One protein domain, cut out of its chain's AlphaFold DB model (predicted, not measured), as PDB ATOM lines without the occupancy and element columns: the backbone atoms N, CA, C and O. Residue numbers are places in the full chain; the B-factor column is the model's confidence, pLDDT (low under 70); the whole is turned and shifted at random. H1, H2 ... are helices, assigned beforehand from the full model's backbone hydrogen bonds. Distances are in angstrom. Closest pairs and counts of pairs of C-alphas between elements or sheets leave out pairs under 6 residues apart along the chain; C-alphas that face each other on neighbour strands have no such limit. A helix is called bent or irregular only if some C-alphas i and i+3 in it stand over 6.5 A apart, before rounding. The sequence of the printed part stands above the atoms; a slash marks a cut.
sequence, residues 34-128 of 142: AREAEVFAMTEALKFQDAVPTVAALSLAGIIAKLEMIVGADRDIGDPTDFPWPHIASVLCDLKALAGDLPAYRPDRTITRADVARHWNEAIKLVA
ATOM      1  N   ALA A  34     -11.405  16.229 -19.668       94.12
ATOM      2  CA  ALA A  34     -12.168  16.622 -20.852       94.12
ATOM      3  C   ALA A  34     -13.379  15.704 -21.077       94.12
ATOM      4  O   ALA A  34     -14.486  16.188 -21.310       94.12
ATOM      5  N   ARG A  35     -13.191  14.388 -20.927       93.69
ATOM      6  CA  ARG A  35     -14.268  13.397 -21.012       93.69
ATOM      7  C   ARG A  35     -15.330  13.622 -19.940       93.69
ATOM      8  O   ARG A  35     -16.519  13.514 -20.222       93.69
ATOM      9  N   GLU A  36     -14.922  13.902 -18.707       94.06
ATOM     10  CA  GLU A  36     -15.864  14.152 -17.615       94.06
ATOM     11  C   GLU A  36     -16.648  15.452 -17.834       94.06
ATOM     12  O   GLU A  36     -17.863  15.473 -17.640       94.06
ATOM     13  N   ALA A  37     -15.992  16.500 -18.342       95.19
ATOM     14  CA  ALA A  37     -16.651  17.744 -18.729       95.19
ATOM     15  C   ALA A  37     -17.666  17.548 -19.870       95.19
ATOM     16  O   ALA A  37     -18.753  18.123 -19.828       95.19
ATOM     17  N   GLU A  38     -17.350  16.713 -20.864       94.31
ATOM     18  CA  GLU A  38     -18.261  16.378 -21.964       94.31
ATOM     19  C   GLU A  38     -19.499  15.623 -21.462       94.31
ATOM     20  O   GLU A  38     -20.630  16.024 -21.744       94.31
ATOM     21  N   VAL A  39     -19.297  14.575 -20.654       95.06
ATOM     22  CA  VAL A  39     -20.400  13.806 -20.054       95.06
ATOM     23  C   VAL A  39     -21.272  14.705 -19.183       95.06
ATOM     24  O   VAL A  39     -22.501  14.611 -19.237       95.06
ATOM     25  N   PHE A  40     -20.660  15.600 -18.407       94.50
ATOM     26  CA  PHE A  40     -21.386  16.567 -17.594       94.50
ATOM     27  C   PHE A  40     -22.241  17.503 -18.456       94.50
ATOM     28  O   PHE A  40     -23.439  17.625 -18.211       94.50
ATOM     29  N   ALA A  41     -21.665  18.107 -19.499       93.25
ATOM     30  CA  ALA A  41     -22.389  19.006 -20.395       93.25
ATOM     31  C   ALA A  41     -23.572  18.307 -21.086       93.25
ATOM     32  O   ALA A  41     -24.670  18.863 -21.148       93.25
ATOM     33  N   MET A  42     -23.375  17.070 -21.550       90.69
ATOM     34  CA  MET A  42     -24.430  16.281 -22.187       90.69
ATOM     35  C   MET A  42     -25.545  15.918 -21.197       90.69
ATOM     36  O   MET A  42     -26.727  16.000 -21.525       90.69
ATOM     37  N   THR A  43     -25.175  15.583 -19.960       89.88
ATOM     38  CA  THR A  43     -26.133  15.266 -18.894       89.88
ATOM     39  C   THR A  43     -26.962  16.488 -18.503       89.88
ATOM     40  O   THR A  43     -28.173  16.380 -18.327       89.88
ATOM     41  N   GLU A  44     -26.340  17.661 -18.376       91.12
ATOM     42  CA  GLU A  44     -27.063  18.899 -18.067       91.12
ATOM     43  C   GLU A  44     -28.023  19.284 -19.197       91.12
ATOM     44  O   GLU A  44     -29.170  19.636 -18.928       91.12
ATOM     45  N   ALA A  45     -27.603  19.150 -20.460       86.56
ATOM     46  CA  ALA A  45     -28.482  19.372 -21.605       86.56
ATOM     47  C   ALA A  45     -29.710  18.444 -21.574       86.56
ATOM     48  O   ALA A  45     -30.831  18.908 -21.794       86.56
ATOM     49  N   LEU A  46     -29.519  17.166 -21.227       84.38
ATOM     50  CA  LEU A  46     -30.614  16.202 -21.097       84.38
ATOM     51  C   LEU A  46     -31.575  16.576 -19.957       84.38
ATOM     52  O   LEU A  46     -32.788  16.594 -20.152       84.38
ATOM     53  N   LYS A  47     -31.056  16.995 -18.796       87.12
ATOM     54  CA  LYS A  47     -31.899  17.482 -17.686       87.12
ATOM     55  C   LYS A  47     -32.735  18.697 -18.075       87.12
ATOM     56  O   LYS A  47     -33.880  18.817 -17.644       87.12
ATOM     57  N   PHE A  48     -32.178  19.611 -18.869       84.56
ATOM     58  CA  PHE A  48     -32.943  20.750 -19.371       84.56
ATOM     59  C   PHE A  48     -34.106  20.293 -20.253       84.56
ATOM     60  O   PHE A  48     -35.213  20.802 -20.083       84.56
ATOM     61  N   GLN A  49     -33.885  19.319 -21.139       83.31
ATOM     62  CA  GLN A  49     -34.932  18.737 -21.987       83.31
ATOM     63  C   GLN A  49     -36.023  18.030 -21.166       83.31
ATOM     64  O   GLN A  49     -37.213  18.218 -21.440       83.31
ATOM     65  N   ASP A  50     -35.633  17.299 -20.119       85.31
ATOM     66  CA  ASP A  50     -36.552  16.638 -19.183       85.31
ATOM     67  C   ASP A  50     -37.389  17.636 -18.370       85.31
ATOM     68  O   ASP A  50     -38.515  17.337 -17.970       85.31
ATOM     69  N   ALA A  51     -36.869  18.843 -18.137       89.44
ATOM     70  CA  ALA A  51     -37.564  19.888 -17.392       89.44
ATOM     71  C   ALA A  51     -38.584  20.669 -18.239       89.44
ATOM     72  O   ALA A  51     -39.522  21.248 -17.680       89.44
ATOM     73  N   VAL A  52     -38.453  20.685 -19.572       88.56
ATOM     74  CA  VAL A  52     -39.311  21.486 -20.470       88.56
ATOM     75  C   VAL A  52     -40.820  21.263 -20.288       88.56
ATOM     76  O   VAL A  52     -41.555  22.255 -20.326       88.56
ATOM     77  N   PRO A  53     -41.333  20.043 -20.034       89.25
ATOM     78  CA  PRO A  53     -42.752  19.833 -19.755       89.25
ATOM     79  C   PRO A  53     -43.295  20.673 -18.589       89.25
ATOM     80  O   PRO A  53     -44.480  21.005 -18.578       89.25
ATOM     81  N   THR A  54     -42.448  21.038 -17.623       91.75
ATOM     82  CA  THR A  54     -42.844  21.805 -16.428       91.75
ATOM     83  C   THR A  54     -42.857  23.321 -16.641       91.75
ATOM     84  O   THR A  54     -43.437  24.054 -15.841       91.75
ATOM     85  N   VAL A  55     -42.245  23.805 -17.722       91.88
ATOM     86  CA  VAL A  55     -42.095  25.236 -18.011       91.88
ATOM     87  C   VAL A  55     -43.249  25.692 -18.892       91.88
ATOM     88  O   VAL A  55     -43.348  25.238 -20.021       91.88
ATOM     89  N   ALA A  56     -44.117  26.594 -18.434       93.31
ATOM     90  CA  ALA A  56     -45.241  27.077 -19.246       93.31
ATOM     91  C   ALA A  56     -44.775  27.914 -20.455       93.31
ATOM     92  O   ALA A  56     -43.925  28.799 -20.316       93.31
ATOM     93  N   ALA A  57     -45.363  27.687 -21.633       95.44
ATOM     94  CA  ALA A  57     -45.161  28.558 -22.788       95.44
ATOM     95  C   ALA A  57     -46.185  29.702 -22.778       95.44
ATOM     96  O   ALA A  57     -47.390  29.488 -22.856       95.44
ATOM     97  N   LEU A  58     -45.700  30.945 -22.726       94.50
ATOM     98  CA  LEU A  58     -46.551  32.143 -22.636       94.50
ATOM     99  C   LEU A  58     -46.962  32.715 -24.002       94.50
ATOM    100  O   LEU A  58     -47.612  33.755 -24.077       94.50
ATOM    101  N   SER A  59     -46.537  32.086 -25.098       95.62
ATOM    102  CA  SER A  59     -46.812  32.544 -26.459       95.62
ATOM    103  C   SER A  59     -46.845  31.379 -27.442       95.62
ATOM    104  O   SER A  59     -46.238  30.334 -27.201       95.62
ATOM    105  N   LEU A  60     -47.482  31.589 -28.599       96.44
ATOM    106  CA  LEU A  60     -47.483  30.613 -29.690       96.44
ATOM    107  C   LEU A  60     -46.061  30.275 -30.163       96.44
ATOM    108  O   LEU A  60     -45.779  29.119 -30.450       96.44
ATOM    109  N   ALA A  61     -45.151  31.255 -30.186       95.94
ATOM    110  CA  ALA A  61     -43.746  31.016 -30.517       95.94
ATOM    111  C   ALA A  61     -43.076  30.062 -29.512       95.94
ATOM    112  O   ALA A  61     -42.347  29.162 -29.916       95.94
ATOM    113  N   GLY A  62     -43.369  30.203 -28.212       95.31
ATOM    114  CA  GLY A  62     -42.885  29.274 -27.185       95.31
ATOM    115  C   GLY A  62     -43.466  27.864 -27.333       95.31
ATOM    116  O   GLY A  62     -42.758  26.881 -27.142       95.31
ATOM    117  N   ILE A  63     -44.737  27.759 -27.730       95.69
ATOM    118  CA  ILE A  63     -45.390  26.476 -28.019       95.69
ATOM    119  C   ILE A  63     -44.745  25.796 -29.234       95.69
ATOM    120  O   ILE A  63     -44.450  24.603 -29.186       95.69
ATOM    121  N   ILE A  64     -44.480  26.551 -30.307       94.38
ATOM    122  CA  ILE A  64     -43.779  26.049 -31.497       94.38
ATOM    123  C   ILE A  64     -42.377  25.569 -31.118       94.38
ATOM    124  O   ILE A  64     -42.013  24.459 -31.485       94.38
ATOM    125  N   ALA A  65     -41.634  26.331 -30.311       93.62
ATOM    126  CA  ALA A  65     -40.305  25.927 -29.855       93.62
ATOM    127  C   ALA A  65     -40.325  24.594 -29.080       93.62
ATOM    128  O   ALA A  65     -39.466  23.739 -29.299       93.62
ATOM    129  N   LYS A  66     -41.331  24.367 -28.219       93.38
ATOM    130  CA  LYS A  66     -41.518  23.065 -27.551       93.38
ATOM    131  C   LYS A  66     -41.765  21.937 -28.550       93.38
ATOM    132  O   LYS A  66     -41.189  20.865 -28.407       93.38
ATOM    133  N   LEU A  67     -42.613  22.165 -29.552       93.50
ATOM    134  CA  LEU A  67     -42.923  21.171 -30.580       93.50
ATOM    135  C   LEU A  67     -41.709  20.848 -31.460       93.50
ATOM    136  O   LEU A  67     -41.449  19.679 -31.722       93.50
ATOM    137  N   GLU A  68     -40.944  21.856 -31.875       90.31
ATOM    138  CA  GLU A  68     -39.704  21.670 -32.637       90.31
ATOM    139  C   GLU A  68     -38.669  20.869 -31.842       90.31
ATOM    140  O   GLU A  68     -38.036  19.973 -32.395       90.31
ATOM    141  N   MET A  69     -38.548  21.130 -30.536       87.94
ATOM    142  CA  MET A  69     -37.690  20.348 -29.648       87.94
ATOM    143  C   MET A  69     -38.135  18.879 -29.566       87.94
ATOM    144  O   MET A  69     -37.292  17.993 -29.678       87.94
ATOM    145  N   ILE A  70     -39.439  18.611 -29.416       86.69
ATOM    146  CA  ILE A  70     -39.990  17.243 -29.391       86.69
ATOM    147  C   ILE A  70     -39.684  16.512 -30.704       86.69
ATOM    148  O   ILE A  70     -39.186  15.393 -30.679       86.69
ATOM    149  N   VAL A  71     -39.940  17.151 -31.850       83.88
ATOM    150  CA  VAL A  71     -39.660  16.573 -33.178       83.88
ATOM    151  C   VAL A  71     -38.164  16.345 -33.389       83.88
ATOM    152  O   VAL A  71     -37.774  15.381 -34.045       83.88
ATOM    153  N   GLY A  72     -37.320  17.230 -32.857       80.12
ATOM    154  CA  GLY A  72     -35.871  17.063 -32.868       80.12
ATOM    155  C   GLY A  72     -35.425  15.828 -32.088       80.12
ATOM    156  O   GLY A  72     -34.610  15.073 -32.601       80.12
ATOM    157  N   ALA A  73     -35.999  15.606 -30.901       75.44
ATOM    158  CA  ALA A  73     -35.683  14.465 -30.042       75.44
ATOM    159  C   ALA A  73     -36.228  13.124 -30.578       75.44
ATOM    160  O   ALA A  73     -35.553  12.106 -30.478       75.44
ATOM    161  N   ASP A  74     -37.417  13.119 -31.193       68.50
ATOM    162  CA  ASP A  74     -38.076  11.908 -31.719       68.50
ATOM    163  C   ASP A  74     -37.289  11.230 -32.857       68.50
ATOM    164  O   ASP A  74     -37.380  10.022 -33.055       68.50
ATOM    165  N   ARG A  75     -36.440  11.980 -33.578       59.91
ATOM    166  CA  ARG A  75     -35.583  11.435 -34.650       59.91
ATOM    167  C   ARG A  75     -34.543  10.424 -34.164       59.91
ATOM    168  O   ARG A  75     -34.057   9.650 -34.986       59.91
ATOM    169  N   ASP A  76     -34.250  10.415 -32.866       62.00
ATOM    170  CA  ASP A  76     -33.284   9.517 -32.232       62.00
ATOM    171  C   ASP A  76     -33.961   8.444 -31.353       62.00
ATOM    172  O   ASP A  76     -33.278   7.631 -30.724       62.00
ATOM    173  N   ILE A  77     -35.302   8.403 -31.311       62.81
ATOM    174  CA  ILE A  77     -36.049   7.419 -30.519       62.81
ATOM    175  C   ILE A  77     -36.023   6.060 -31.227       62.81
ATOM    176  O   ILE A  77     -36.613   5.856 -32.288       62.81
ATOM    177  N   GLY A  78     -35.313   5.108 -30.620       65.94
ATOM    178  CA  GLY A  78     -35.232   3.729 -31.102       65.94
ATOM    179  C   GLY A  78     -36.461   2.880 -30.758       65.94
ATOM    180  O   GLY A  78     -36.769   1.942 -31.495       65.94
ATOM    181  N   ASP A  79     -37.163   3.200 -29.664       74.50
ATOM    182  CA  ASP A  79     -38.361   2.490 -29.207       74.50
ATOM    183  C   ASP A  79     -39.615   3.368 -29.377       74.50
ATOM    184  O   ASP A  79     -39.769   4.363 -28.672       74.50
ATOM    185  N   PRO A  80     -40.563   3.009 -30.259       66.31
ATOM    186  CA  PRO A  80     -41.790   3.780 -30.467       66.31
ATOM    187  C   PRO A  80     -42.703   3.866 -29.227       66.31
ATOM    188  O   PRO A  80     -43.709   4.577 -29.260       66.31
ATOM    189  N   THR A  81     -42.402   3.139 -28.146       72.44
ATOM    190  CA  THR A  81     -43.097   3.256 -26.860       72.44
ATOM    191  C   THR A  81     -42.564   4.383 -25.969       72.44
ATOM    192  O   THR A  81     -43.323   4.858 -25.121       72.44
ATOM    193  N   ASP A  82     -41.361   4.912 -26.233       76.75
ATOM    194  CA  ASP A  82     -40.772   6.090 -25.564       76.75
ATOM    195  C   ASP A  82     -41.375   7.415 -26.066       76.75
ATOM    196  O   ASP A  82     -40.736   8.466 -26.123       76.75
ATOM    197  N   PHE A  83     -42.653   7.385 -26.441       76.81
ATOM    198  CA  PHE A  83     -43.347   8.552 -26.954       76.81
ATOM    199  C   PHE A  83     -43.396   9.663 -25.882       76.81
ATOM    200  O   PHE A  83     -43.742   9.383 -24.727       76.81
ATOM    201  N   PRO A  84     -43.121  10.935 -26.229       85.94
ATOM    202  CA  PRO A  84     -42.910  12.025 -25.271       85.94
ATOM    203  C   PRO A  84     -44.229  12.582 -24.697       85.94
ATOM    204  O   PRO A  84     -44.555  13.767 -24.818       85.94
ATOM    205  N   TRP A  85     -45.017  11.722 -24.045       88.06
ATOM    206  CA  TRP A  85     -46.318  12.056 -23.458       88.06
ATOM    207  C   TRP A  85     -46.290  13.263 -22.511       88.06
ATOM    208  O   TRP A  85     -47.186  14.103 -22.636       88.06
ATOM    209  N   PRO A  86     -45.302  13.414 -21.602       89.88
ATOM    210  CA  PRO A  86     -45.233  14.586 -20.731       89.88
ATOM    211  C   PRO A  86     -45.101  15.896 -21.517       89.88
ATOM    212  O   PRO A  86     -45.789  16.875 -21.220       89.88
ATOM    213  N   HIS A  87     -44.269  15.911 -22.561       91.38
ATOM    214  CA  HIS A  87     -44.058  17.087 -23.406       91.38
ATOM    215  C   HIS A  87     -45.306  17.430 -24.220       91.38
ATOM    216  O   HIS A  87     -45.698  18.597 -24.277       91.38
ATOM    217  N   ILE A  88     -45.981  16.426 -24.783       92.00
ATOM    218  CA  ILE A  88     -47.235  16.620 -25.525       92.00
ATOM    219  C   ILE A  88     -48.352  17.139 -24.613       92.00
ATOM    220  O   ILE A  88     -49.076  18.064 -24.989       92.00
ATOM    221  N   ALA A  89     -48.479  16.599 -23.399       93.06
ATOM    222  CA  ALA A  89     -49.449  17.082 -22.421       93.06
ATOM    223  C   ALA A  89     -49.186  18.550 -22.039       93.06
ATOM    224  O   ALA A  89     -50.123  19.344 -21.971       93.06
ATOM    225  N   SER A  90     -47.915  18.920 -21.855       94.88
ATOM    226  CA  SER A  90     -47.493  20.298 -21.574       94.88
ATOM    227  C   SER A  90     -47.887  21.262 -22.698       94.88
ATOM    228  O   SER A  90     -48.541  22.273 -22.446       94.88
ATOM    229  N   VAL A  91     -47.583  20.908 -23.952       95.88
ATOM    230  CA  VAL A  91     -47.973  21.698 -25.130       95.88
ATOM    231  C   VAL A  91     -49.491  21.867 -25.216       95.88
ATOM    232  O   VAL A  91     -49.979  22.964 -25.488       95.88
ATOM    233  N   LEU A  92     -50.255  20.801 -24.963       94.12
ATOM    234  CA  LEU A  92     -51.715  20.869 -24.977       94.12
ATOM    235  C   LEU A  92     -52.252  21.818 -23.895       94.12
ATOM    236  O   LEU A  92     -53.189  22.571 -24.161       94.12
ATOM    237  N   CYS A  93     -51.673  21.794 -22.693       94.38
ATOM    238  CA  CYS A  93     -52.021  22.728 -21.624       94.38
ATOM    239  C   CYS A  93     -51.730  24.181 -22.021       94.38
ATOM    240  O   CYS A  93     -52.601  25.032 -21.849       94.38
ATOM    241  N   ASP A  94     -50.562  24.458 -22.606       95.88
ATOM    242  CA  ASP A  94     -50.205  25.806 -23.065       95.88
ATOM    243  C   ASP A  94     -51.142  26.301 -24.177       95.88
ATOM    244  O   ASP A  94     -51.600  27.444 -24.158       95.88
ATOM    245  N   LEU A  95     -51.490  25.430 -25.132       95.69
ATOM    246  CA  LEU A  95     -52.443  25.748 -26.198       95.69
ATOM    247  C   LEU A  95     -53.819  26.103 -25.637       95.69
ATOM    248  O   LEU A  95     -54.418  27.081 -26.077       95.69
ATOM    249  N   LYS A  96     -54.308  25.350 -24.649       94.06
ATOM    250  CA  LYS A  96     -55.575  25.656 -23.968       94.06
ATOM    251  C   LYS A  96     -55.501  26.948 -23.164       94.06
ATOM    252  O   LYS A  96     -56.470  27.698 -23.143       94.06
ATOM    253  N   ALA A  97     -54.366  27.235 -22.532       94.38
ATOM    254  CA  ALA A  97     -54.166  28.493 -21.822       94.38
ATOM    255  C   ALA A  97     -54.201  29.701 -22.777       94.38
ATOM    256  O   ALA A  97     -54.719  30.754 -22.411       94.38
ATOM    257  N   LEU A  98     -53.689  29.542 -24.005       92.75
ATOM    258  CA  LEU A  98     -53.645  30.607 -25.008       92.75
ATOM    259  C   LEU A  98     -54.956  30.761 -25.798       92.75
ATOM    260  O   LEU A  98     -55.386  31.883 -26.060       92.75
ATOM    261  N   ALA A  99     -55.572  29.653 -26.211       90.38
ATOM    262  CA  ALA A  99     -56.731  29.635 -27.108       90.38
ATOM    263  C   ALA A  99     -58.073  29.399 -26.390       90.38
ATOM    264  O   ALA A  99     -59.128  29.527 -27.013       90.38
ATOM    265  N   GLY A 100     -58.045  29.063 -25.097       88.12
ATOM    266  CA  GLY A 100     -59.197  28.552 -24.361       88.12
ATOM    267  C   GLY A 100     -59.466  27.070 -24.640       88.12
ATOM    268  O   GLY A 100     -58.809  26.427 -25.464       88.12
ATOM    269  N   ASP A 101     -60.452  26.509 -23.942       85.00
ATOM    270  CA  ASP A 101     -60.917  25.153 -24.229       85.00
ATOM    271  C   ASP A 101     -61.711  25.120 -25.536       85.00
ATOM    272  O   ASP A 101     -62.549  25.985 -25.811       85.00
ATOM    273  N   LEU A 102     -61.491  24.070 -26.332       77.88
ATOM    274  CA  LEU A 102     -62.349  23.828 -27.481       77.88
ATOM    275  C   LEU A 102     -63.774  23.517 -27.003       77.88
ATOM    276  O   LEU A 102     -63.949  22.751 -26.046       77.88
ATOM    277  N   PRO A 103     -64.808  24.031 -27.695       80.00
ATOM    278  CA  PRO A 103     -66.167  23.576 -27.458       80.00
ATOM    279  C   PRO A 103     -66.217  22.062 -27.652       80.00
ATOM    280  O   PRO A 103     -65.493  21.513 -28.485       80.00
ATOM    281  N   ALA A 104     -67.074  21.387 -26.885       75.62
ATOM    282  CA  ALA A 104     -67.220  19.941 -26.962       75.62
ATOM    283  C   ALA A 104     -67.473  19.515 -28.416       75.62
ATOM    284  O   ALA A 104     -68.578  19.665 -28.942       75.62
ATOM    285  N   TYR A 105     -66.435  18.986 -29.068       74.12
ATOM    286  CA  TYR A 105     -66.541  18.486 -30.424       74.12
ATOM    287  C   TYR A 105     -67.450  17.259 -30.388       74.12
ATOM    288  O   TYR A 105     -67.105  16.211 -29.837       74.12
ATOM    289  N   ARG A 106     -68.660  17.404 -30.927       72.50
ATOM    290  CA  ARG A 106     -69.565  16.287 -31.188       72.50
ATOM    291  C   ARG A 106     -69.280  15.830 -32.614       72.50
ATOM    292  O   ARG A 106     -69.785  16.468 -33.534       72.50
ATOM    293  N   PRO A 107     -68.481  14.766 -32.821       74.25
ATOM    294  CA  PRO A 107     -68.336  14.204 -34.154       74.25
ATOM    295  C   PRO A 107     -69.722  13.838 -34.678       74.25
ATOM    296  O   PRO A 107     -70.528  13.248 -33.947       74.25
ATOM    297  N   ASP A 108     -69.999  14.204 -35.924       81.62
ATOM    298  CA  ASP A 108     -71.229  13.808 -36.585       81.62
ATOM    299  C   ASP A 108     -71.229  12.283 -36.756       81.62
ATOM    300  O   ASP A 108     -70.473  11.711 -37.539       81.62
ATOM    301  N   ARG A 109     -72.049  11.608 -35.945       86.69
ATOM    302  CA  ARG A 109     -72.207  10.148 -35.953       86.69
ATOM    303  C   ARG A 109     -73.424   9.709 -36.758       86.69
ATOM    304  O   ARG A 109     -73.859   8.572 -36.598       86.69
ATOM    305  N   THR A 110     -74.022  10.587 -37.563       89.81
ATOM    306  CA  THR A 110     -75.178  10.243 -38.404       89.81
ATOM    307  C   THR A 110     -74.870   9.058 -39.310       89.81
ATOM    308  O   THR A 110     -75.614   8.081 -39.288       89.81
ATOM    309  N   ILE A 111     -73.730   9.092 -40.004       85.88
ATOM    310  CA  ILE A 111     -73.277   8.016 -40.896       85.88
ATOM    311  C   ILE A 111     -73.086   6.714 -40.112       85.88
ATOM    312  O   ILE A 111     -73.720   5.711 -40.420       85.88
ATOM    313  N   THR A 112     -72.313   6.747 -39.024       89.69
ATOM    314  CA  THR A 112     -72.072   5.559 -38.191       89.69
ATOM    315  C   THR A 112     -73.370   4.967 -37.639       89.69
ATOM    316  O   THR A 112     -73.535   3.753 -37.603       89.69
ATOM    317  N   ARG A 113     -74.321   5.809 -37.214       91.81
ATOM    318  CA  ARG A 113     -75.634   5.359 -36.726       91.81
ATOM    319  C   ARG A 113     -76.475   4.741 -37.838       91.81
ATOM    320  O   ARG A 113     -77.140   3.740 -37.585       91.81
ATOM    321  N   ALA A 114     -76.444   5.312 -39.040       93.56
ATOM    322  CA  ALA A 114     -77.147   4.777 -40.201       93.56
ATOM    323  C   ALA A 114     -76.587   3.410 -40.619       93.56
ATOM    324  O   ALA A 114     -77.358   2.492 -40.899       93.56
ATOM    325  N   ASP A 115     -75.266   3.250 -40.597       94.00
ATOM    326  CA  ASP A 115     -74.615   1.975 -40.903       94.00
ATOM    327  C   ASP A 115     -74.928   0.921 -39.841       94.00
ATOM    328  O   ASP A 115     -75.328  -0.191 -40.177       94.00
ATOM    329  N   VAL A 116     -74.864   1.285 -38.556       95.69
ATOM    330  CA  VAL A 116     -75.278   0.405 -37.455       95.69
ATOM    331  C   VAL A 116     -76.728  -0.044 -37.647       95.69
ATOM    332  O   VAL A 116     -76.990  -1.243 -37.639       95.69
ATOM    333  N   ALA A 117     -77.664   0.877 -37.890       96.44
ATOM    334  CA  ALA A 117     -79.070   0.537 -38.118       96.44
ATOM    335  C   ALA A 117     -79.265  -0.402 -39.322       96.44
ATOM    336  O   ALA A 117     -80.057  -1.341 -39.257       96.44
ATOM    337  N   ARG A 118     -78.513  -0.186 -40.408       96.06
ATOM    338  CA  ARG A 118     -78.523  -1.067 -41.579       96.06
ATOM    339  C   ARG A 118     -78.054  -2.473 -41.218       96.06
ATOM    340  O   ARG A 118     -78.757  -3.432 -41.515       96.06
ATOM    341  N   HIS A 119     -76.911  -2.596 -40.548       96.88
ATOM    342  CA  HIS A 119     -76.368  -3.892 -40.143       96.88
ATOM    343  C   HIS A 119     -77.276  -4.625 -39.155       96.88
ATOM    344  O   HIS A 119     -77.442  -5.835 -39.276       96.88
ATOM    345  N   TRP A 120     -77.925  -3.905 -38.236       96.88
ATOM    346  CA  TRP A 120     -78.942  -4.485 -37.357       96.88
ATOM    347  C   TRP A 120     -80.122  -5.057 -38.140       96.88
ATOM    348  O   TRP A 120     -80.532  -6.183 -37.876       96.88
ATOM    349  N   ASN A 121     -80.641  -4.327 -39.130       97.25
ATOM    350  CA  ASN A 121     -81.738  -4.820 -39.965       97.25
ATOM    351  C   ASN A 121     -81.342  -6.062 -40.774       97.25
ATOM    352  O   ASN A 121     -82.125  -7.004 -40.862       97.25
ATOM    353  N   GLU A 122     -80.134  -6.091 -41.338       97.31
ATOM    354  CA  GLU A 122     -79.645  -7.273 -42.056       97.31
ATOM    355  C   GLU A 122     -79.428  -8.470 -41.118       97.31
ATOM    356  O   GLU A 122     -79.788  -9.593 -41.466       97.31
ATOM    357  N   ALA A 123     -78.937  -8.245 -39.896       96.69
ATOM    358  CA  ALA A 123     -78.815  -9.300 -38.892       96.69
ATOM    359  C   ALA A 123     -80.183  -9.872 -38.487       96.69
ATOM    360  O   ALA A 123     -80.332 -11.088 -38.382       96.69
ATOM    361  N   ILE A 124     -81.201  -9.020 -38.313       97.25
ATOM    362  CA  ILE A 124     -82.574  -9.458 -38.013       97.25
ATOM    363  C   ILE A 124     -83.123 -10.330 -39.147       97.25
ATOM    364  O   ILE A 124     -83.671 -11.399 -38.881       97.25
ATOM    365  N   LYS A 125     -82.947  -9.910 -40.410       96.56
ATOM    366  CA  LYS A 125     -83.366 -10.708 -41.575       96.56
ATOM    367  C   LYS A 125     -82.671 -12.065 -41.614       96.56
ATOM    368  O   LYS A 125     -83.327 -13.066 -41.875       96.56
ATOM    369  N   LEU A 126     -81.366 -12.099 -41.341       95.88
ATOM    370  CA  LEU A 126     -80.593 -13.337 -41.326       95.88
ATOM    371  C   LEU A 126     -81.099 -14.306 -40.250       95.88
ATOM    372  O   LEU A 126     -81.311 -15.478 -40.536       95.88
ATOM    373  N   VAL A 127     -81.325 -13.821 -39.027       95.75
ATOM    374  CA  VAL A 127     -81.833 -14.650 -37.920       95.75
ATOM    375  C   VAL A 127     -83.231 -15.196 -38.224       95.75
ATOM    376  O   VAL A 127     -83.505 -16.363 -37.941       95.75
ATOM    377  N   ALA A 128     -84.102 -14.379 -38.825       95.06
ATOM    378  CA  ALA A 128     -85.425 -14.822 -39.255       95.06
ATOM    379  C   ALA A 128     -85.330 -15.934 -40.314       95.06
ATOM    380  O   ALA A 128     -85.922 -16.993 -40.132       95.06
TER     381      ALA A 128
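This is residues 34 to 128 of the 142 residues of an uncharacterized protein of Mesorhizobium loti NZP2037 (UniProt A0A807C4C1). A helical hairpin, H2 and H3, forms a small body from which two arms stick out: residues 34 to 48 of H1, and residues 102 to 128, of which 110 to 128 belong to H4. The 95 printed residues, all helix by class, hold four named helices, H1 to H4, and no named strand. The whole is extended, with a radius of gyration of the C-alphas of 23.2 A and spans of 82 by 33 by 16 A.

Start at H1, residues 34 to 54, only just irregular: C-alphas 50 and 53 are 7.0 A apart. Its residues 52 to 54 alone touch H3, residues 85 to 99; the closest C-alphas, Pro 53 and His 87, are 4.8 A apart, at a steep tilt of 47 degrees. H3 touches H2, residues 60 to 74, at a shallow tilt of 16 degrees, opposite ways; Ile 63 and Val 91 have the closest C-alphas, 6.2 A. H4, residues 110 to 128, is apart from H1, H2 and H3. Every O i to N i+4 pair is within hydrogen-bond range in H2, H3 and H4; in H1, 15 of 17.

Find C-alpha 34 at (-12.168, 16.622, -20.852); H1 runs 31.4 A from there. H2 spans 21.0 A and H3 20.8 A. H4 runs 27.1 A to C-alpha 128 at (-85.425, -14.822, -39.255).

The C-alphas of Ala 34 and Ala 128, the two farthest apart, are 81.8 A apart. The printed part has no cut, and no link is long. Look for low confidence, pLDDT under 70, at residues 74 to 78 and 80.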